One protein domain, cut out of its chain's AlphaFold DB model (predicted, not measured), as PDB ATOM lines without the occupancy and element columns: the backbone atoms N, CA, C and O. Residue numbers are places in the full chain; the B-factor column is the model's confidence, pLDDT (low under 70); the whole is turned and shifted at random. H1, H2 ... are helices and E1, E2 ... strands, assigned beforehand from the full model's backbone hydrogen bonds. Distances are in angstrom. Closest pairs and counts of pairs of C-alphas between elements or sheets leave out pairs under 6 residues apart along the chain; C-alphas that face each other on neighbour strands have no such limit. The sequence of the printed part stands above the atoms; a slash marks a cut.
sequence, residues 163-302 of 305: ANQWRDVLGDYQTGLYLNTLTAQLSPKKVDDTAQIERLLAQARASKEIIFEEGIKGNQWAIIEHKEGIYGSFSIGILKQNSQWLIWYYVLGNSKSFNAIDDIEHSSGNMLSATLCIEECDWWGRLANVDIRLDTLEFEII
ATOM      1  N   ALA A 163     -10.801  11.148 -52.342       71.50
ATOM      2  CA  ALA A 163      -9.381  11.475 -52.310       71.50
ATOM      3  C   ALA A 163      -8.595  11.210 -53.616       71.50
ATOM      4  O   ALA A 163      -7.880  12.100 -54.059       71.50
ATOM      5  N   ASN A 164      -8.696  10.044 -54.259       73.25
ATOM      6  CA  ASN A 164      -8.137   9.775 -55.589       73.25
ATOM      7  C   ASN A 164      -8.745  10.672 -56.675       73.25
ATOM      8  O   ASN A 164      -7.998  11.162 -57.507       73.25
ATOM      9  N   GLN A 165     -10.059  10.939 -56.676       81.38
ATOM     10  CA  GLN A 165     -10.644  11.833 -57.694       81.38
ATOM     11  C   GLN A 165     -10.169  13.280 -57.523       81.38
ATOM     12  O   GLN A 165      -9.927  13.966 -58.514       81.38
ATOM     13  N   TRP A 166     -10.010  13.736 -56.277       84.69
ATOM     14  CA  TRP A 166      -9.344  15.002 -55.979       84.69
ATOM     15  C   TRP A 166      -7.874  14.963 -56.388       84.69
ATOM     16  O   TRP A 166      -7.412  15.893 -57.037       84.69
ATOM     17  N   ARG A 167      -7.149  13.879 -56.096       81.38
ATOM     18  CA  ARG A 167      -5.744  13.709 -56.493       81.38
ATOM     19  C   ARG A 167      -5.562  13.745 -58.008       81.38
ATOM     20  O   ARG A 167      -4.624  14.374 -58.470       81.38
ATOM     21  N   ASP A 168      -6.469  13.150 -58.777       83.69
ATOM     22  CA  ASP A 168      -6.423  13.176 -60.242       83.69
ATOM     23  C   ASP A 168      -6.551  14.609 -60.787       83.69
ATOM     24  O   ASP A 168      -5.891  14.966 -61.758       83.69
ATOM     25  N   VAL A 169      -7.376  15.447 -60.148       88.00
ATOM     26  CA  VAL A 169      -7.552  16.860 -60.528       88.00
ATOM     27  C   VAL A 169      -6.381  17.724 -60.073       88.00
ATOM     28  O   VAL A 169      -5.985  18.657 -60.769       88.00
ATOM     29  N   LEU A 170      -5.850  17.435 -58.888       86.69
ATOM     30  CA  LEU A 170      -4.751  18.181 -58.289       86.69
ATOM     31  C   LEU A 170      -3.389  17.765 -58.863       86.69
ATOM     32  O   LEU A 170      -2.446  18.542 -58.789       86.69
ATOM     33  N   GLY A 171      -3.269  16.580 -59.462       80.81
ATOM     34  CA  GLY A 171      -2.032  16.080 -60.061       80.81
ATOM     35  C   GLY A 171      -0.849  16.158 -59.091       80.81
ATOM     36  O   GLY A 171      -0.899  15.619 -57.987       80.81
ATOM     37  N   ASP A 172       0.195  16.884 -59.495       81.12
ATOM     38  CA  ASP A 172       1.463  17.021 -58.761       81.12
ATOM     39  C   ASP A 172       1.466  18.170 -57.734       81.12
ATOM     40  O   ASP A 172       2.516  18.701 -57.357       81.12
ATOM     41  N   TYR A 173       0.291  18.627 -57.297       87.38
ATOM     42  CA  TYR A 173       0.188  19.670 -56.282       87.38
ATOM     43  C   TYR A 173       0.842  19.217 -54.973       87.38
ATOM     44  O   TYR A 173       0.408  18.261 -54.333       87.38
ATOM     45  N   GLN A 174       1.884  19.938 -54.561       87.06
ATOM     46  CA  GLN A 174       2.550  19.699 -53.287       87.06
ATOM     47  C   GLN A 174       1.600  19.961 -52.117       87.06
ATOM     48  O   GLN A 174       0.924  20.985 -52.079       87.06
ATOM     49  N   THR A 175       1.602  19.063 -51.137       86.75
ATOM     50  CA  THR A 175       0.827  19.256 -49.916       86.75
ATOM     51  C   THR A 175       1.303  20.483 -49.123       86.75
ATOM     52  O   THR A 175       2.505  20.730 -49.019       86.75
ATOM     53  N   GLY A 176       0.365  21.257 -48.579       89.25
ATOM     54  CA  GLY A 176       0.612  22.425 -47.740       89.25
ATOM     55  C   GLY A 176      -0.246  23.639 -48.100       89.25
ATOM     56  O   GLY A 176      -1.147  23.585 -48.945       89.25
ATOM     57  N   LEU A 177       0.064  24.746 -47.427       91.94
ATOM     58  CA  LEU A 177      -0.486  26.073 -47.675       91.94
ATOM     59  C   LEU A 177       0.272  26.757 -48.820       91.94
ATOM     60  O   LEU A 177       1.501  26.828 -48.814       91.94
ATOM     61  N   TYR A 178      -0.451  27.310 -49.795       93.56
ATOM     62  CA  TYR A 178       0.162  28.085 -50.870       93.56
ATOM     63  C   TYR A 178       0.209  29.561 -50.492       93.56
ATOM     64  O   TYR A 178      -0.731  30.318 -50.733       93.56
ATOM     65  N   LEU A 179       1.330  29.964 -49.898       92.75
ATOM     66  CA  LEU A 179       1.565  31.304 -49.370       92.75
ATOM     67  C   LEU A 179       2.831  31.914 -49.981       92.75
ATOM     68  O   LEU A 179       3.870  31.261 -50.072       92.75
ATOM     69  N   ASN A 180       2.768  33.192 -50.351       91.94
ATOM     70  CA  ASN A 180       3.965  33.989 -50.582       91.94
ATOM     71  C   ASN A 180       4.466  34.536 -49.239       91.94
ATOM     72  O   ASN A 180       3.898  35.480 -48.689       91.94
ATOM     73  N   THR A 181       5.547  33.952 -48.729       86.50
ATOM     74  CA  THR A 181       6.115  34.284 -47.414       86.50
ATOM     75  C   THR A 181       6.686  35.701 -47.324       86.50
ATOM     76  O   THR A 181       6.804  36.231 -46.225       86.50
ATOM     77  N   LEU A 182       7.008  36.348 -48.452       88.38
ATOM     78  CA  LEU A 182       7.519  37.725 -48.464       88.38
ATOM     79  C   LEU A 182       6.409  38.766 -48.316       88.38
ATOM     80  O   LEU A 182       6.654  39.856 -47.805       88.38
ATOM     81  N   THR A 183       5.212  38.455 -48.809       90.62
ATOM     82  CA  THR A 183       4.087  39.400 -48.859       90.62
ATOM     83  C   THR A 183       2.938  39.010 -47.942       90.62
ATOM     84  O   THR A 183       1.965  39.753 -47.883       90.62
ATOM     85  N   ALA A 184       3.021  37.850 -47.281       90.81
ATOM     86  CA  ALA A 184       1.942  37.271 -46.484       90.81
ATOM     87  C   ALA A 184       0.605  37.224 -47.256       90.81
ATOM     88  O   ALA A 184      -0.471  37.467 -46.721       90.81
ATOM     89  N   GLN A 185       0.680  36.940 -48.560       94.69
ATOM     90  CA  GLN A 185      -0.495  36.785 -49.418       94.69
ATOM     91  C   GLN A 185      -0.608  35.343 -49.869       94.69
ATOM     92  O   GLN A 185       0.388  34.744 -50.289       94.69
ATOM     93  N   LEU A 186      -1.823  34.798 -49.827       94.75
ATOM     94  CA  LEU A 186      -2.094  33.509 -50.447       94.75
ATOM     95  C   LEU A 186      -1.716  33.589 -51.928       94.75
ATOM     96  O   LEU A 186      -1.980  34.579 -52.613       94.75
ATOM     97  N   SER A 187      -1.108  32.518 -52.427       94.88
ATOM     98  CA  SER A 187      -0.731  32.347 -53.827       94.88
ATOM     99  C   SER A 187      -1.455  31.120 -54.394       94.88
ATOM    100  O   SER A 187      -0.842  30.066 -54.577       94.88
ATOM    101  N   PRO A 188      -2.780  31.211 -54.627       94.88
ATOM    102  CA  PRO A 188      -3.580  30.065 -55.026       94.88
ATOM    103  C   PRO A 188      -3.145  29.519 -56.388       94.88
ATOM    104  O   PRO A 188      -2.859  30.273 -57.321       94.88
ATOM    105  N   LYS A 189      -3.150  28.196 -56.530       94.44
ATOM    106  CA  LYS A 189      -2.780  27.506 -57.768       94.44
ATOM    107  C   LYS A 189      -4.006  27.176 -58.610       94.44
ATOM    108  O   LYS A 189      -4.972  26.595 -58.114       94.44
ATOM    109  N   LYS A 190      -3.951  27.504 -59.899       93.81
ATOM    110  CA  LYS A 190      -5.061  27.332 -60.844       93.81
ATOM    111  C   LYS A 190      -5.298  25.880 -61.232       93.81
ATOM    112  O   LYS A 190      -4.391  25.231 -61.731       93.81
ATOM    113  N   VAL A 191      -6.548  25.441 -61.133       91.88
ATOM    114  CA  VAL A 191      -6.994  24.143 -61.641       91.88
ATOM    115  C   VAL A 191      -7.547  24.298 -63.055       91.88
ATOM    116  O   VAL A 191      -8.396  25.157 -63.309       91.88
ATOM    117  N   ASP A 192      -7.079  23.463 -63.981       87.25
ATOM    118  CA  ASP A 192      -7.512  23.517 -65.381       87.25
ATOM    119  C   ASP A 192      -8.857  22.812 -65.615       87.25
ATOM    120  O   ASP A 192      -9.702  23.322 -66.357       87.25
ATOM    121  N   ASP A 193      -9.107  21.689 -64.937       88.88
ATOM    122  CA  ASP A 193     -10.350  20.922 -65.076       88.88
ATOM    123  C   ASP A 193     -11.484  21.476 -64.196       88.88
ATOM    124  O   ASP A 193     -11.890  20.917 -63.173       88.88
ATOM    125  N   THR A 194     -12.007  22.630 -64.607       88.69
ATOM    126  CA  THR A 194     -13.095  23.313 -63.889       88.69
ATOM    127  C   THR A 194     -14.387  22.495 -63.832       88.69
ATOM    128  O   THR A 194     -15.097  22.551 -62.829       88.69
ATOM    129  N   ALA A 195     -14.690  21.710 -64.870       88.31
ATOM    130  CA  ALA A 195     -15.888  20.876 -64.912       88.31
ATOM    131  C   ALA A 195     -15.818  19.749 -63.875       88.31
ATOM    132  O   ALA A 195     -16.813  19.463 -63.199       88.31
ATOM    133  N   GLN A 196     -14.643  19.138 -63.709       88.06
ATOM    134  CA  GLN A 196     -14.466  18.111 -62.696       88.06
ATOM    135  C   GLN A 196     -14.498  18.681 -61.275       88.06
ATOM    136  O   GLN A 196     -15.107  18.055 -60.408       88.06
ATOM    137  N   ILE A 197     -13.953  19.879 -61.040       92.62
ATOM    138  CA  ILE A 197     -14.090  20.570 -59.746       92.62
ATOM    139  C   ILE A 197     -15.561  20.779 -59.373       92.62
ATOM    140  O   ILE A 197     -15.959  20.437 -58.264       92.62
ATOM    141  N   GLU A 198     -16.390  21.287 -60.287       91.38
ATOM    142  CA  GLU A 198     -17.820  21.503 -60.010       91.38
ATOM    143  C   GLU A 198     -18.534  20.187 -59.662       91.38
ATOM    144  O   GLU A 198     -19.359  20.135 -58.743       91.38
ATOM    145  N   ARG A 199     -18.177  19.092 -60.348       89.12
ATOM    146  CA  ARG A 199     -18.687  17.747 -60.046       89.12
ATOM    147  C   ARG A 199     -18.269  17.284 -58.648       89.12
ATOM    148  O   ARG A 199     -19.110  16.762 -57.919       89.12
ATOM    149  N   LEU A 200     -17.003  17.471 -58.274       90.06
ATOM    150  CA  LEU A 200     -16.480  17.089 -56.958       90.06
ATOM    151  C   LEU A 200     -17.068  17.948 -55.835       90.06
ATOM    152  O   LEU A 200     -17.424  17.416 -54.789       90.06
ATOM    153  N   LEU A 201     -17.278  19.245 -56.067       91.38
ATOM    154  CA  LEU A 201     -17.973  20.126 -55.126       91.38
ATOM    155  C   LEU A 201     -19.429  19.707 -54.916       91.38
ATOM    156  O   LEU A 201     -19.912  19.692 -53.788       91.38
ATOM    157  N   ALA A 202     -20.143  19.334 -55.981       85.62
ATOM    158  CA  ALA A 202     -21.503  18.815 -55.854       85.62
ATOM    159  C   ALA A 202     -21.549  17.518 -55.024       85.62
ATOM    160  O   ALA A 202     -22.461  17.345 -54.214       85.62
ATOM    161  N   GLN A 203     -20.555  16.639 -55.184       83.12
ATOM    162  CA  GLN A 203     -20.407  15.436 -54.361       83.12
ATOM    163  C   GLN A 203     -20.106  15.786 -52.899       83.12
ATOM    164  O   GLN A 203     -20.808  15.302 -52.017       83.12
ATOM    165  N   ALA A 204     -19.153  16.686 -52.642       85.00
ATOM    166  CA  ALA A 204     -18.806  17.135 -51.293       85.00
ATOM    167  C   ALA A 204     -20.010  17.765 -50.567       85.00
ATOM    168  O   ALA A 204     -20.255  17.470 -49.397       85.00
ATOM    169  N   ARG A 205     -20.832  18.564 -51.269       83.50
ATOM    170  CA  ARG A 205     -22.101  19.100 -50.732       83.50
ATOM    171  C   ARG A 205     -23.088  17.986 -50.381       83.50
ATOM    172  O   ARG A 205     -23.680  18.013 -49.306       83.50
ATOM    173  N   ALA A 206     -23.263  17.003 -51.266       73.69
ATOM    174  CA  ALA A 206     -24.172  15.879 -51.032       73.69
ATOM    175  C   ALA A 206     -23.726  14.999 -49.848       73.69
ATOM    176  O   ALA A 206     -24.569  14.519 -49.089       73.69
ATOM    177  N   SER A 207     -22.413  14.838 -49.673       71.69
ATOM    178  CA  SER A 207     -21.791  14.065 -48.591       71.69
ATOM    179  C   SER A 207     -21.589  14.856 -47.293       71.69
ATOM    180  O   SER A 207     -21.193  14.264 -46.294       71.69
ATOM    181  N   LYS A 208     -21.904  16.161 -47.273       78.94
ATOM    182  CA  LYS A 208     -21.688  17.076 -46.133       78.94
ATOM    183  C   LYS A 208     -20.220  17.180 -45.690       78.94
ATOM    184  O   LYS A 208     -19.932  17.261 -44.503       78.94
ATOM    185  N   GLU A 209     -19.310  17.183 -46.655       84.06
ATOM    186  CA  GLU A 209     -17.856  17.298 -46.444       84.06
ATOM    187  C   GLU A 209     -17.371  18.754 -46.479       84.06
ATOM    188  O   GLU A 209     -16.224  19.051 -46.158       84.06
ATOM    189  N   ILE A 210     -18.240  19.679 -46.891       89.00
ATOM    190  CA  ILE A 210     -17.946  21.110 -46.880       89.00
ATOM    191  C   ILE A 210     -18.145  21.647 -45.463       89.00
ATOM    192  O   ILE A 210     -19.271  21.654 -44.962       89.00
ATOM    193  N   ILE A 211     -17.060  22.116 -44.847       90.88
ATOM    194  CA  ILE A 211     -17.067  22.683 -43.488       90.88
ATOM    195  C   ILE A 211     -17.123  24.216 -43.482       90.88
ATOM    196  O   ILE A 211     -17.438  24.820 -42.460       90.88
ATOM    197  N   PHE A 212     -16.864  24.848 -44.627       92.50
ATOM    198  CA  PHE A 212     -17.004  26.287 -44.835       92.50
ATOM    199  C   PHE A 212     -17.339  26.561 -46.303       92.50
ATOM    200  O   PHE A 212     -16.709  25.980 -47.186       92.50
ATOM    201  N   GLU A 213     -18.303  27.439 -46.574       93.56
ATOM    202  CA  GLU A 213     -18.643  27.894 -47.927       93.56
ATOM    203  C   GLU A 213     -19.217  29.309 -47.879       93.56
ATOM    204  O   GLU A 213     -20.234  29.532 -47.233       93.56
ATOM    205  N   GLU A 214     -18.580  30.257 -48.570       92.25
ATOM    206  CA  GLU A 214     -18.968  31.670 -48.517       92.25
ATOM    207  C   GLU A 214     -18.719  32.422 -49.827       92.25
ATOM    208  O   GLU A 214     -17.806  32.116 -50.599       92.25
ATOM    209  N   GLY A 215     -19.530  33.454 -50.076       91.44
ATOM    210  CA  GLY A 215     -19.443  34.305 -51.266       91.44
ATOM    211  C   GLY A 215     -19.001  35.731 -50.939       91.44
ATOM    212  O   GLY A 215     -19.822  36.537 -50.508       91.44
ATOM    213  N   ILE A 216     -17.742  36.094 -51.208       90.06
ATOM    214  CA  ILE A 216     -17.159  37.393 -50.824       90.06
ATOM    215  C   ILE A 216     -16.670  38.166 -52.049       90.06
ATOM    216  O   ILE A 216     -15.770  37.722 -52.754       90.06
ATOM    217  N   LYS A 217     -17.240  39.353 -52.300       86.31
ATOM    218  CA  LYS A 217     -16.869  40.257 -53.416       86.31
ATOM    219  C   LYS A 217     -16.747  39.561 -54.788       86.31
ATOM    220  O   LYS A 217     -15.874  39.884 -55.584       86.31
ATOM    221  N   GLY A 218     -17.647  38.621 -55.076       84.31
ATOM    222  CA  GLY A 218     -17.649  37.858 -56.331       84.31
ATOM    223  C   GLY A 218     -16.740  36.624 -56.328       84.31
ATOM    224  O   GLY A 218     -16.793  35.848 -57.282       84.31
ATOM    225  N   ASN A 219     -15.980  36.401 -55.254       91.06
ATOM    226  CA  ASN A 219     -15.250  35.163 -55.017       91.06
ATOM    227  C   ASN A 219     -16.162  34.151 -54.325       91.06
ATOM    228  O   ASN A 219     -16.974  34.526 -53.479       91.06
ATOM    229  N   GLN A 220     -16.008  32.873 -54.654       94.19
ATOM    230  CA  GLN A 220     -16.676  31.780 -53.941       94.19
ATOM    231  C   GLN A 220     -15.623  30.950 -53.235       94.19
ATOM    232  O   GLN A 220     -14.744  30.417 -53.898       94.19
ATOM    233  N   TRP A 221     -15.705  30.840 -51.923       94.56
ATOM    234  CA  TRP A 221     -14.776  30.080 -51.106       94.56
ATOM    235  C   TRP A 221     -15.439  28.800 -50.644       94.56
ATOM    236  O   TRP A 221     -16.618  28.815 -50.303       94.56
ATOM    237  N   ALA A 222     -14.677  27.715 -50.601       95.25
ATOM    238  CA  ALA A 222     -15.086  26.510 -49.910       95.25
ATOM    239  C   ALA A 222     -13.887  25.830 -49.246       95.25
ATOM    240  O   ALA A 222     -12.762  25.869 -49.755       95.25
ATOM    241  N   ILE A 223     -14.153  25.190 -48.115       94.94
ATOM    242  CA  ILE A 223     -13.228  24.286 -47.448       94.94
ATOM    243  C   ILE A 223     -13.890  22.924 -47.330       94.94
ATOM    244  O   ILE A 223     -15.021  22.809 -46.852       94.94
ATOM    245  N   ILE A 224     -13.166  21.906 -47.776       92.00
ATOM    246  CA  ILE A 224     -13.620  20.524 -47.818       92.00
ATOM    247  C   ILE A 224     -12.727  19.713 -46.898       92.00
ATOM    248  O   ILE A 224     -11.509  19.715 -47.080       92.00
ATOM    249  N   GLU A 225     -13.339  18.976 -45.981       87.62
ATOM    250  CA  GLU A 225     -12.670  17.939 -45.212       87.62
ATOM    251  C   GLU A 225     -13.300  16.585 -45.493       87.62
ATOM    252  O   GLU A 225     -14.498  16.366 -45.307       87.62
ATOM    253  N   HIS A 226     -12.461  15.650 -45.919       83.25
ATOM    254  CA  HIS A 226     -12.870  14.286 -46.193       83.25
ATOM    255  C   HIS A 226     -12.055  13.323 -45.344       83.25
ATOM    256  O   HIS A 226     -10.825  13.373 -45.331       83.25
ATOM    257  N   LYS A 227     -12.755  12.408 -44.674       74.06
ATOM    258  CA  LYS A 227     -12.167  11.332 -43.876       74.06
ATOM    259  C   LYS A 227     -12.560   9.990 -44.495       74.06
ATOM    260  O   LYS A 227     -13.642   9.467 -44.253       74.06
ATOM    261  N   GLU A 228     -11.653   9.418 -45.268       64.94
ATOM    262  CA  GLU A 228     -11.647   8.028 -45.740       64.94
ATOM    263  C   GLU A 228     -10.932   7.118 -44.717       64.94
ATOM    264  O   GLU A 228      -9.942   6.427 -44.972       64.94
ATOM    265  N   GLY A 229     -11.433   7.153 -43.488       56.66
ATOM    266  CA  GLY A 229     -10.858   6.429 -42.366       56.66
ATOM    267  C   GLY A 229      -9.632   7.081 -41.722       56.66
ATOM    268  O   GLY A 229      -9.528   8.300 -41.688       56.66
ATOM    269  N   ILE A 230      -8.755   6.273 -41.107       51.28
ATOM    270  CA  ILE A 230      -7.656   6.757 -40.247       51.28
ATOM    271  C   ILE A 230      -6.432   7.270 -41.024       51.28
ATOM    272  O   ILE A 230      -5.680   8.069 -40.472       51.28
ATOM    273  N   TYR A 231      -6.251   6.848 -42.281       48.59
ATOM    274  CA  TYR A 231      -5.099   7.224 -43.125       48.59
ATOM    275  C   TYR A 231      -5.468   7.738 -44.517       48.59
ATOM    276  O   TYR A 231      -4.612   8.266 -45.223       48.59
ATOM    277  N   GLY A 232      -6.717   7.560 -44.944       63.03
ATOM    278  CA  GLY A 232      -7.225   8.189 -46.148       63.03
ATOM    279  C   GLY A 232      -7.966   9.432 -45.716       63.03
ATOM    280  O   GLY A 232      -9.022   9.343 -45.117       63.03
ATOM    281  N   SER A 233      -7.416  10.601 -45.952       75.62
ATOM    282  CA  SER A 233      -8.124  11.834 -45.653       75.62
ATOM    283  C   SER A 233      -7.458  12.969 -46.397       75.62
ATOM    284  O   SER A 233      -6.292  12.880 -46.804       75.62
ATOM    285  N   PHE A 234      -8.235  14.004 -46.664       84.44
ATOM    286  CA  PHE A 234      -7.681  15.233 -47.183       84.44
ATOM    287  C   PHE A 234      -8.441  16.432 -46.643       84.44
ATOM    288  O   PHE A 234      -9.600  16.342 -46.226       84.44
ATOM    289  N   SER A 235      -7.770  17.569 -46.727       90.62
ATOM    290  CA  SER A 235      -8.358  18.875 -46.509       90.62
ATOM    291  C   SER A 235      -7.964  19.789 -47.663       90.62
ATOM    292  O   SER A 235      -6.797  19.827 -48.063       90.62
ATOM    293  N   ILE A 236      -8.942  20.448 -48.279       93.50
ATOM    294  CA  ILE A 236      -8.739  21.298 -49.458       93.50
ATOM    295  C   ILE A 236      -9.422  22.635 -49.238       93.50
ATOM    296  O   ILE A 236     -10.626  22.701 -48.983       93.50
ATOM    297  N   GLY A 237      -8.662  23.702 -49.451       95.50
ATOM    298  CA  GLY A 237      -9.187  25.048 -49.595       95.50
ATOM    299  C   GLY A 237      -9.243  25.434 -51.053       95.50
ATOM    300  O   GLY A 237      -8.213  25.511 -51.728       95.50
ATOM    301  N   ILE A 238     -10.446  25.728 -51.523       96.31
ATOM    302  CA  ILE A 238     -10.699  26.131 -52.894       96.31
ATOM    303  C   ILE A 238     -11.378  27.497 -52.930       96.31
ATOM    304  O   ILE A 238     -12.174  27.844 -52.057       96.31
ATOM    305  N   LEU A 239     -11.051  28.287 -53.948       95.50
ATOM    306  CA  LEU A 239     -11.718  29.546 -54.222       95.50
ATOM    307  C   LEU A 239     -11.957  29.738 -55.721       95.50
ATOM    308  O   LEU A 239     -11.125  29.376 -56.554       95.50
ATOM    309  N   LYS A 240     -13.101  30.315 -56.077       95.94
ATOM    310  CA  LYS A 240     -13.448  30.709 -57.440       95.94
ATOM    311  C   LYS A 240     -13.197  32.193 -57.614       95.94
ATOM    312  O   LYS A 240     -13.799  32.992 -56.904       95.94
ATOM    313  N   GLN A 241     -12.375  32.557 -58.588       92.94
ATOM    314  CA  GLN A 241     -12.086  33.938 -58.973       92.94
ATOM    315  C   GLN A 241     -12.167  34.062 -60.491       92.94
ATOM    316  O   GLN A 241     -11.558  33.276 -61.208       92.94
ATOM    317  N   ASN A 242     -12.926  35.037 -61.003       89.38
ATOM    318  CA  ASN A 242     -13.061  35.285 -62.449       89.38
ATOM    319  C   ASN A 242     -13.395  34.014 -63.264       89.38
ATOM    320  O   ASN A 242     -12.808  33.758 -64.313       89.38
ATOM    321  N   SER A 243     -14.325  33.198 -62.753       87.25
ATOM    322  CA  SER A 243     -14.725  31.900 -63.329       87.25
ATOM    323  C   SER A 243     -13.641  30.813 -63.353       87.25
ATOM    324  O   SER A 243     -13.857  29.762 -63.955       87.25
ATOM    325  N   GLN A 244     -12.507  31.018 -62.687       92.88
ATOM    326  CA  GLN A 244     -11.455  30.019 -62.519       92.88
ATOM    327  C   GLN A 244     -11.448  29.484 -61.093       92.88
ATOM    328  O   GLN A 244     -11.591  30.241 -60.135       92.88
ATOM    329  N   TRP A 245     -11.270  28.172 -60.970       95.56
ATOM    330  CA  TRP A 245     -11.082  27.509 -59.690       95.56
ATOM    331  C   TRP A 245      -9.600  27.487 -59.327       95.56
ATOM    332  O   TRP A 245      -8.754  27.101 -60.137       95.56
ATOM    333  N   LEU A 246      -9.298  27.916 -58.109       95.62
ATOM    334  CA  LEU A 246      -7.955  28.000 -57.562       95.62
ATOM    335  C   LEU A 246      -7.911  27.273 -56.217       95.62
ATOM    336  O   LEU A 246      -8.849  27.364 -55.431       95.62
ATOM    337  N   ILE A 247      -6.810  26.590 -55.929       95.69
ATOM    338  CA  ILE A 247      -6.572  25.918 -54.649       95.69
ATOM    339  C   ILE A 247      -5.593  26.759 -53.852       95.69
ATOM    340  O   ILE A 247      -4.517  27.077 -54.358       95.69
ATOM    341  N   TRP A 248      -5.947  27.115 -52.624       94.81
ATOM    342  CA  TRP A 248      -5.095  27.920 -51.748       94.81
ATOM    343  C   TRP A 248      -4.422  27.092 -50.648       94.81
ATOM    344  O   TRP A 248      -3.362  27.487 -50.169       94.81
ATOM    345  N   TYR A 249      -4.941  25.901 -50.336       93.94
ATOM    346  CA  TYR A 249      -4.192  24.868 -49.619       93.94
ATOM    347  C   TYR A 249      -4.699  23.466 -49.965       93.94
ATOM    348  O   TYR A 249      -5.852  23.287 -50.371       93.94
ATOM    349  N   TYR A 250      -3.827  22.474 -49.800       91.62
ATOM    350  CA  TYR A 250      -4.162  21.065 -49.971       91.62
ATOM    351  C   TYR A 250      -3.345  20.198 -49.020       91.62
ATOM    352  O   TYR A 250      -2.120  20.181 -49.089       91.62
ATOM    353  N   VAL A 251      -4.009  19.443 -48.155       88.31
ATOM    354  CA  VAL A 251      -3.363  18.547 -47.196       88.31
ATOM    355  C   VAL A 251      -3.843  17.118 -47.398       88.31
ATOM    356  O   VAL A 251      -5.043  16.884 -47.522       88.31
ATOM    357  N   LEU A 252      -2.903  16.172 -47.448       80.62
ATOM    358  CA  LEU A 252      -3.164  14.733 -47.475       80.62
ATOM    359  C   LEU A 252      -2.856  14.118 -46.109       80.62
ATOM    360  O   LEU A 252      -1.860  14.468 -45.487       80.62
ATOM    361  N   GLY A 253      -3.664  13.146 -45.685       69.00
ATOM    362  CA  GLY A 253      -3.383  12.353 -44.488       69.00
ATOM    363  C   GLY A 253      -3.685  13.061 -43.162       69.00
ATOM    364  O   GLY A 253      -3.020  12.777 -42.168       69.00
ATOM    365  N   ASN A 254      -4.686  13.949 -43.115       59.94
ATOM    366  CA  ASN A 254      -5.229  14.482 -41.859       59.94
ATOM    367  C   ASN A 254      -5.886  13.360 -41.022       59.94
ATOM    368  O   ASN A 254      -7.037  12.984 -41.245       59.94
ATOM    369  N   SER A 255      -5.118  12.733 -40.125       55.72
ATOM    370  CA  SER A 255      -5.556  11.592 -39.307       55.72
ATOM    371  C   SER A 255      -6.449  12.035 -38.137       55.72
ATOM    372  O   SER A 255      -6.701  13.220 -37.930       55.72
ATOM    373  N   LYS A 256      -6.925  11.092 -37.309       55.53
ATOM    374  CA  LYS A 256      -7.758  11.401 -36.124       55.53
ATOM    375  C   LYS A 256      -7.132  12.405 -35.141       55.53
ATOM    376  O   LYS A 256      -7.863  12.964 -34.330       55.53
ATOM    377  N   SER A 257      -5.822  12.620 -35.201       55.22
ATOM    378  CA  SER A 257      -5.080  13.534 -34.325       55.22
ATOM    379  C   SER A 257      -4.476  14.746 -35.038       55.22
ATOM    380  O   SER A 257      -3.813  15.544 -34.384       55.22
ATOM    381  N   PHE A 258      -4.666  14.882 -36.352       69.31
ATOM    382  CA  PHE A 258      -4.173  16.024 -37.119       69.31
ATOM    383  C   PHE A 258      -5.265  16.475 -38.086       69.31
ATOM    384  O   PHE A 258      -5.510  15.788 -39.072       69.31
ATOM    385  N   ASN A 259      -5.911  17.610 -37.817       75.88
ATOM    386  CA  ASN A 259      -6.744  18.291 -38.806       75.88
ATOM    387  C   ASN A 259      -5.934  19.448 -39.401       75.88
ATOM    388  O   ASN A 259      -5.210  20.150 -38.695       75.88
ATOM    389  N   ALA A 260      -6.037  19.635 -40.715       84.75
ATOM    390  CA  ALA A 260      -5.296  20.692 -41.395       84.75
ATOM    391  C   ALA A 260      -5.857  22.080 -41.076       84.75
ATOM    392  O   ALA A 260      -5.123  23.063 -41.153       84.75
ATOM    393  N   ILE A 261      -7.148  22.147 -40.753       89.25
ATOM    394  CA  ILE A 261      -7.848  23.351 -40.338       89.25
ATOM    395  C   ILE A 261      -8.893  22.980 -39.279       89.25
ATOM    396  O   ILE A 261      -9.607  21.999 -39.446       89.25
ATOM    397  N   ASP A 262      -8.982  23.763 -38.214       88.44
ATOM    398  CA  ASP A 262      -9.941  23.620 -37.116       88.44
ATOM    399  C   ASP A 262     -10.407  25.013 -36.657       88.44
ATOM    400  O   ASP A 262      -9.905  26.038 -37.126       88.44
ATOM    401  N   ASP A 263     -11.377  25.051 -35.738       88.75
ATOM    402  CA  ASP A 263     -11.839  26.275 -35.066       88.75
ATOM    403  C   ASP A 263     -12.212  27.412 -36.034       88.75
ATOM    404  O   ASP A 263     -11.892  28.579 -35.815       88.75
ATOM    405  N   ILE A 264     -12.880  27.058 -37.137       90.00
ATOM    406  CA  ILE A 264     -13.301  28.022 -38.155       90.00
ATOM    407  C   ILE A 264     -14.330  28.992 -37.564       90.00
ATOM    408  O   ILE A 264     -15.468  28.624 -37.264       90.00
ATOM    409  N   GLU A 265     -13.944  30.260 -37.480       87.50
ATOM    410  CA  GLU A 265     -14.779  31.380 -37.078       87.50
ATOM    411  C   GLU A 265     -14.907  32.390 -38.224       87.50
ATOM    412  O   GLU A 265     -13.943  32.763 -38.896       87.50
ATOM    413  N   HIS A 266     -16.123  32.892 -38.426       77.75
ATOM    414  CA  HIS A 266     -16.386  34.005 -39.336       77.75
ATOM    415  C   HIS A 266     -16.599  35.270 -38.506       77.75
ATOM    416  O   HIS A 266     -17.711  35.598 -38.093       77.75
ATOM    417  N   SER A 267     -15.495  35.935 -38.174       61.47
ATOM    418  CA  SER A 267     -15.450  37.010 -37.171       61.47
ATOM    419  C   SER A 267     -15.809  38.392 -37.739       61.47
ATOM    420  O   SER A 267     -16.151  39.317 -37.000       61.47
ATOM    421  N   SER A 268     -15.817  38.545 -39.064       64.06
ATOM    422  CA  SER A 268     -16.375  39.698 -39.779       64.06
ATOM    423  C   SER A 268     -16.636  39.307 -41.234       64.06
ATOM    424  O   SER A 268     -15.987  38.402 -41.743       64.06
ATOM    425  N   GLY A 269     -17.581  39.956 -41.921       72.25
ATOM    426  CA  GLY A 269     -18.129  39.486 -43.205       72.25
ATOM    427  C   GLY A 269     -17.130  39.158 -44.331       72.25
ATOM    428  O   GLY A 269     -17.534  38.561 -45.318       72.25
ATOM    429  N   ASN A 270     -15.853  39.523 -44.217       88.50
ATOM    430  CA  ASN A 270     -14.784  39.228 -45.172       88.50
ATOM    431  C   ASN A 270     -13.565  38.510 -44.559       88.50
ATOM    432  O   ASN A 270     -12.540  38.417 -45.232       88.50
ATOM    433  N   MET A 271     -13.643  38.029 -43.319       92.25
ATOM    434  CA  MET A 271     -12.515  37.433 -42.604       92.25
ATOM    435  C   MET A 271     -12.840  36.015 -42.150       92.25
ATOM    436  O   MET A 271     -13.874  35.775 -41.528       92.25
ATOM    437  N   LEU A 272     -11.940  35.095 -42.473       93.31
ATOM    438  CA  LEU A 272     -11.920  33.732 -41.965       93.31
ATOM    439  C   LEU A 272     -10.832  33.649 -40.897       93.31
ATOM    440  O   LEU A 272      -9.659  33.814 -41.224       93.31
ATOM    441  N   SER A 273     -11.226  33.381 -39.659       93.81
ATOM    442  CA  SER A 273     -10.317  33.081 -38.557       93.81
ATOM    443  C   SER A 273     -10.313  31.567 -38.344       93.81
ATOM    444  O   SER A 273     -11.382  30.958 -38.350       93.81
ATOM    445  N   ALA A 274      -9.151  30.931 -38.210       93.62
ATOM    446  CA  ALA A 274      -9.068  29.481 -38.003       93.62
ATOM    447  C   ALA A 274      -7.747  29.065 -37.347       93.62
ATOM    448  O   ALA A 274      -6.760  29.795 -37.416       93.62
ATOM    449  N   THR A 275      -7.695  27.858 -36.790       92.25
ATOM    450  CA  THR A 275      -6.432  27.158 -36.525       92.25
ATOM    451  C   THR A 275      -6.044  26.419 -37.800       92.25
ATOM    452  O   THR A 275      -6.769  25.529 -38.224       92.25
ATOM    453  N   LEU A 276      -4.931  26.774 -38.443       91.88
ATOM    454  CA  LEU A 276      -4.510  26.215 -39.733       91.88
ATOM    455  C   LEU A 276      -3.098  25.632 -39.645       91.88
ATOM    456  O   LEU A 276      -2.221  26.195 -38.989       91.88
ATOM    457  N   CYS A 277      -2.851  24.540 -40.364       89.44
ATOM    458  CA  CYS A 277      -1.497  24.073 -40.620       89.44
ATOM    459  C   CYS A 277      -0.745  25.007 -41.576       89.44
ATOM    460  O   CYS A 277      -1.152  25.212 -42.722       89.44
ATOM    461  N   ILE A 278       0.384  25.535 -41.108       88.19
ATOM    462  CA  ILE A 278       1.198  26.509 -41.839       88.19
ATOM    463  C   ILE A 278       2.517  25.929 -42.362       88.19
ATOM    464  O   ILE A 278       3.038  26.428 -43.357       88.19
ATOM    465  N   GLU A 279       3.051  24.875 -41.738       84.56
ATOM    466  CA  GLU A 279       4.321  24.235 -42.116       84.56
ATOM    467  C   GLU A 279       4.242  22.717 -41.897       84.56
ATOM    468  O   GLU A 279       3.579  22.269 -40.965       84.56
ATOM    469  N   GLU A 280       4.934  21.944 -42.746       80.44
ATOM    470  CA  GLU A 280       5.079  20.480 -42.626       80.44
ATOM    471  C   GLU A 280       3.747  19.747 -42.395       80.44
ATOM    472  O   GLU A 280       3.646  18.952 -41.479       80.44
ATOM    473  N   CYS A 281       2.713  20.033 -43.200       79.50
ATOM    474  CA  CYS A 281       1.327  19.582 -42.986       79.50
ATOM    475  C   CYS A 281       1.067  18.076 -43.154       79.50
ATOM    476  O   CYS A 281       0.218  17.657 -43.936       79.50
ATOM    477  N   ASP A 282       1.790  17.283 -42.382       73.69
ATOM    478  CA  ASP A 282       1.579  15.892 -42.046       73.69
ATOM    479  C   ASP A 282       1.382  15.776 -40.518       73.69
ATOM    480  O   ASP A 282       1.081  16.754 -39.833       73.69
ATOM    481  N   TRP A 283       1.533  14.575 -39.959       66.50
ATOM    482  CA  TRP A 283       1.330  14.330 -38.527       66.50
ATOM    483  C   TRP A 283       2.276  15.137 -37.604       66.50
ATOM    484  O   TRP A 283       2.038  15.208 -36.399       66.50
ATOM    485  N   TRP A 284       3.325  15.764 -38.137       69.12
ATOM    486  CA  TRP A 284       4.272  16.609 -37.400       69.12
ATOM    487  C   TRP A 284       4.089  18.109 -37.663       69.12
ATOM    488  O   TRP A 284       4.889  18.913 -37.185       69.12
ATOM    489  N   GLY A 285       3.038  18.492 -38.392       75.88
ATOM    490  CA  GLY A 285       2.858  19.853 -38.875       75.88
ATOM    491  C   GLY A 285       2.670  20.910 -37.799       75.88
ATOM    492  O   GLY A 285       2.104  20.686 -36.726       75.88
ATOM    493  N   ARG A 286       3.120  22.120 -38.125       85.50
ATOM    494  CA  ARG A 286       2.956  23.299 -37.280       85.50
ATOM    495  C   ARG A 286       1.591  23.926 -37.533       85.50
ATOM    496  O   ARG A 286       1.326  24.425 -38.627       85.50
ATOM    497  N   LEU A 287       0.757  23.944 -36.499       88.94
ATOM    498  CA  LEU A 287      -0.513  24.665 -36.482       88.94
ATOM    499  C   LEU A 287      -0.319  26.085 -35.937       88.94
ATOM    500  O   LEU A 287       0.495  26.304 -35.036       88.94
ATOM    501  N   ALA A 288      -1.084  27.039 -36.455       90.81
ATOM    502  CA  ALA A 288      -1.158  28.394 -35.926       90.81
ATOM    503  C   ALA A 288      -2.579  28.949 -36.054       90.81
ATOM    504  O   ALA A 288      -3.316  28.566 -36.962       90.81
ATOM    505  N   ASN A 289      -2.954  29.875 -35.170       93.19
ATOM    506  CA  ASN A 289      -4.155  30.675 -35.387       93.19
ATOM    507  C   ASN A 289      -3.875  31.652 -36.527       93.19
ATOM    508  O   ASN A 289      -2.815  32.281 -36.551       93.19
ATOM    509  N   VAL A 290      -4.803  31.777 -37.464       93.62
ATOM    510  CA  VAL A 290      -4.641  32.613 -38.649       93.62
ATOM    511  C   VAL A 290      -5.891  33.431 -38.909       93.62
ATOM    512  O   VAL A 290      -7.002  32.963 -38.661       93.62
ATOM    513  N   ASP A 291      -5.689  34.616 -39.473       94.69
ATOM    514  CA  ASP A 291      -6.727  35.411 -40.113       94.69
ATOM    515  C   ASP A 291      -6.473  35.457 -41.621       94.69
ATOM    516  O   ASP A 291      -5.377  35.766 -42.093       94.69
ATOM    517  N   ILE A 292      -7.515  35.158 -42.394       94.56
ATOM    518  CA  ILE A 292      -7.505  35.207 -43.853       94.56
ATOM    519  C   ILE A 292      -8.545  36.221 -44.309       94.56
ATOM    520  O   ILE A 292      -9.752  36.032 -44.127       94.56
ATOM    521  N   ARG A 293      -8.092  37.290 -44.967       93.88
ATOM    522  CA  ARG A 293      -8.989  38.241 -45.635       93.88
ATOM    523  C   ARG A 293      -9.444  37.663 -46.969       93.88
ATOM    524  O   ARG A 293      -8.704  37.633 -47.950       93.88
ATOM    525  N   LEU A 294     -10.699  37.232 -47.022       92.75
ATOM    526  CA  LEU A 294     -11.300  36.524 -48.157       92.75
ATOM    527  C   LEU A 294     -11.473  37.403 -49.409       92.75
ATOM    528  O   LEU A 294     -11.703  36.899 -50.515       92.75
ATOM    529  N   ASP A 295     -11.390  38.723 -49.253       90.50
ATOM    530  CA  ASP A 295     -11.461  39.680 -50.351       90.50
ATOM    531  C   ASP A 295     -10.099  40.085 -50.922       90.50
ATOM    532  O   ASP A 295     -10.024  40.380 -52.115       90.50
ATOM    533  N   THR A 296      -9.042  40.103 -50.105       91.50
ATOM    534  CA  THR A 296      -7.696  40.543 -50.517       91.50
ATOM    535  C   THR A 296      -6.672  39.416 -50.602       91.50
ATOM    536  O   THR A 296      -5.593  39.643 -51.142       91.50
ATOM    537  N   LEU A 297      -7.007  38.208 -50.131       93.50
ATOM    538  CA  LEU A 297      -6.092  37.065 -50.003       93.50
ATOM    539  C   LEU A 297      -4.934  37.304 -49.023       93.50
ATOM    540  O   LEU A 297      -3.937  36.583 -49.061       93.50
ATOM    541  N   GLU A 298      -5.048  38.310 -48.156       94.38
ATOM    542  CA  GLU A 298      -4.075  38.557 -47.094       94.38
ATOM    543  C   GLU A 298      -4.199  37.484 -46.014       94.38
ATOM    544  O   GLU A 298      -5.306  37.096 -45.634       94.38
ATOM    545  N   PHE A 299      -3.050  37.013 -45.548       94.88
ATOM    546  CA  PHE A 299      -2.898  35.967 -44.554       94.88
ATOM    547  C   PHE A 299      -2.072  36.512 -43.389       94.88
ATOM    548  O   PHE A 299      -0.978  37.035 -43.592       94.88
ATOM    549  N   GLU A 300      -2.574  36.367 -42.173       93.75
ATOM    550  CA  GLU A 300      -1.915  36.823 -40.954       93.75
ATOM    551  C   GLU A 300      -1.875  35.683 -39.937       93.75
ATOM    552  O   GLU A 300      -2.877  35.009 -39.723       93.75
ATOM    553  N   ILE A 301      -0.715  35.455 -39.314       91.81
ATOM    554  CA  ILE A 301      -0.590  34.537 -38.177       91.81
ATOM    555  C   ILE A 301      -0.867  35.335 -36.907       91.81
ATOM    556  O   ILE A 301      -0.207  36.341 -36.652       91.81
ATOM    557  N   ILE A 302      -1.817  34.864 -36.108       89.31
ATOM    558  CA  ILE A 302      -2.183  35.460 -34.828       89.31
ATOM    559  C   ILE A 302      -1.435  34.708 -33.729       89.31
ATOM    560  O   ILE A 302      -1.860  33.639 -33.281       89.31
TER     561      ILE A 302
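Overview. This is residues 163 to 302 of the 305 residues of an uncharacterized protein of Zhongshania aliphaticivorans (UniProt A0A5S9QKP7). Two strongly twisted sheets of four strands lie partly face to face as a sandwich, and helices H1 and H2 cover the first sheet, E1 to E4, on its face away from the second, E5 to E8. A long link between the helices, residues 171 to 193, runs past the edge strand E4 and pairs briefly with it. The 140 printed residues hold two named helices followed by eight named strands, class mixed; both sheets are antiparallel, in order E1 E2 E3 E4 and E5 E6 E7 E8. The whole is compact and rounded, with a radius of gyration of the C-alphas of 13.9 A and spans of 35 by 32 by 26 A.

Arrangement. Look first at E1, residues 210 to 216, E2, 219 to 228, E3, 232 to 241, and E4, 244 to 252: a meander, each strand the antiparallel neighbour of the one before. Within hydrogen-bond range you find N 214 and O 221 at 3.0 A, N 224 and O 236 at 2.9 A, and N 246 and O 239 at 2.8 A. H1, residues 163 to 170, is on this sheet at a height of 9.3 A, over E3 and E4. H2, residues 194 to 207, is on the same face at a height of 9.2 A. The helices form a hairpin and touch, H2 with residues 196 to 200 alone; their closest C-alphas, Val 169 and Gln 196, are 7.4 A apart, at a shallow tilt of 26 degrees, opposite ways. Every O i to N i+4 pair in both is within hydrogen-bond range. The second meander is E5, residues 261 to 268, E6, 271 to 279, E7, 286 to 293, and E8, 299 to 302, with N 265 and O 273 at 2.8 A, N 274 and O 290 at 3.0 A, and N 291 and O 300 at 2.9 A. The closest C-alphas of E3 and E5, Ser 235 and Ile 261, are 7.6 A apart. E4 and E8 are apart.

Along the chain. Find C-alpha 163 at (-9.381, 11.475, -52.310), where H1 begins. H2 runs 19.9 A from C-alpha 194 at (-13.095, 23.313, -63.889). E2 spans 28.9 A, E3 29.2 A, E4 23.0 A, E6 21.4 A and E7 20.9 A. E4 bends by 60 degrees at residue 248, E6 by 70 degrees at 275, and E7 by 60 degrees at 289. E8 ends at C-alpha 302 at (-2.183, 35.460, -34.828).

Size, cuts and confidence. The farthest C-alphas, Leu 182 and Ala 206, are 38.6 A apart. The printed part has no cut, and the link H1 to H2 is long. In this model pLDDT is under 70 at residues 228 to 232, 253 to 258, 267 to 268 and 283 to 284.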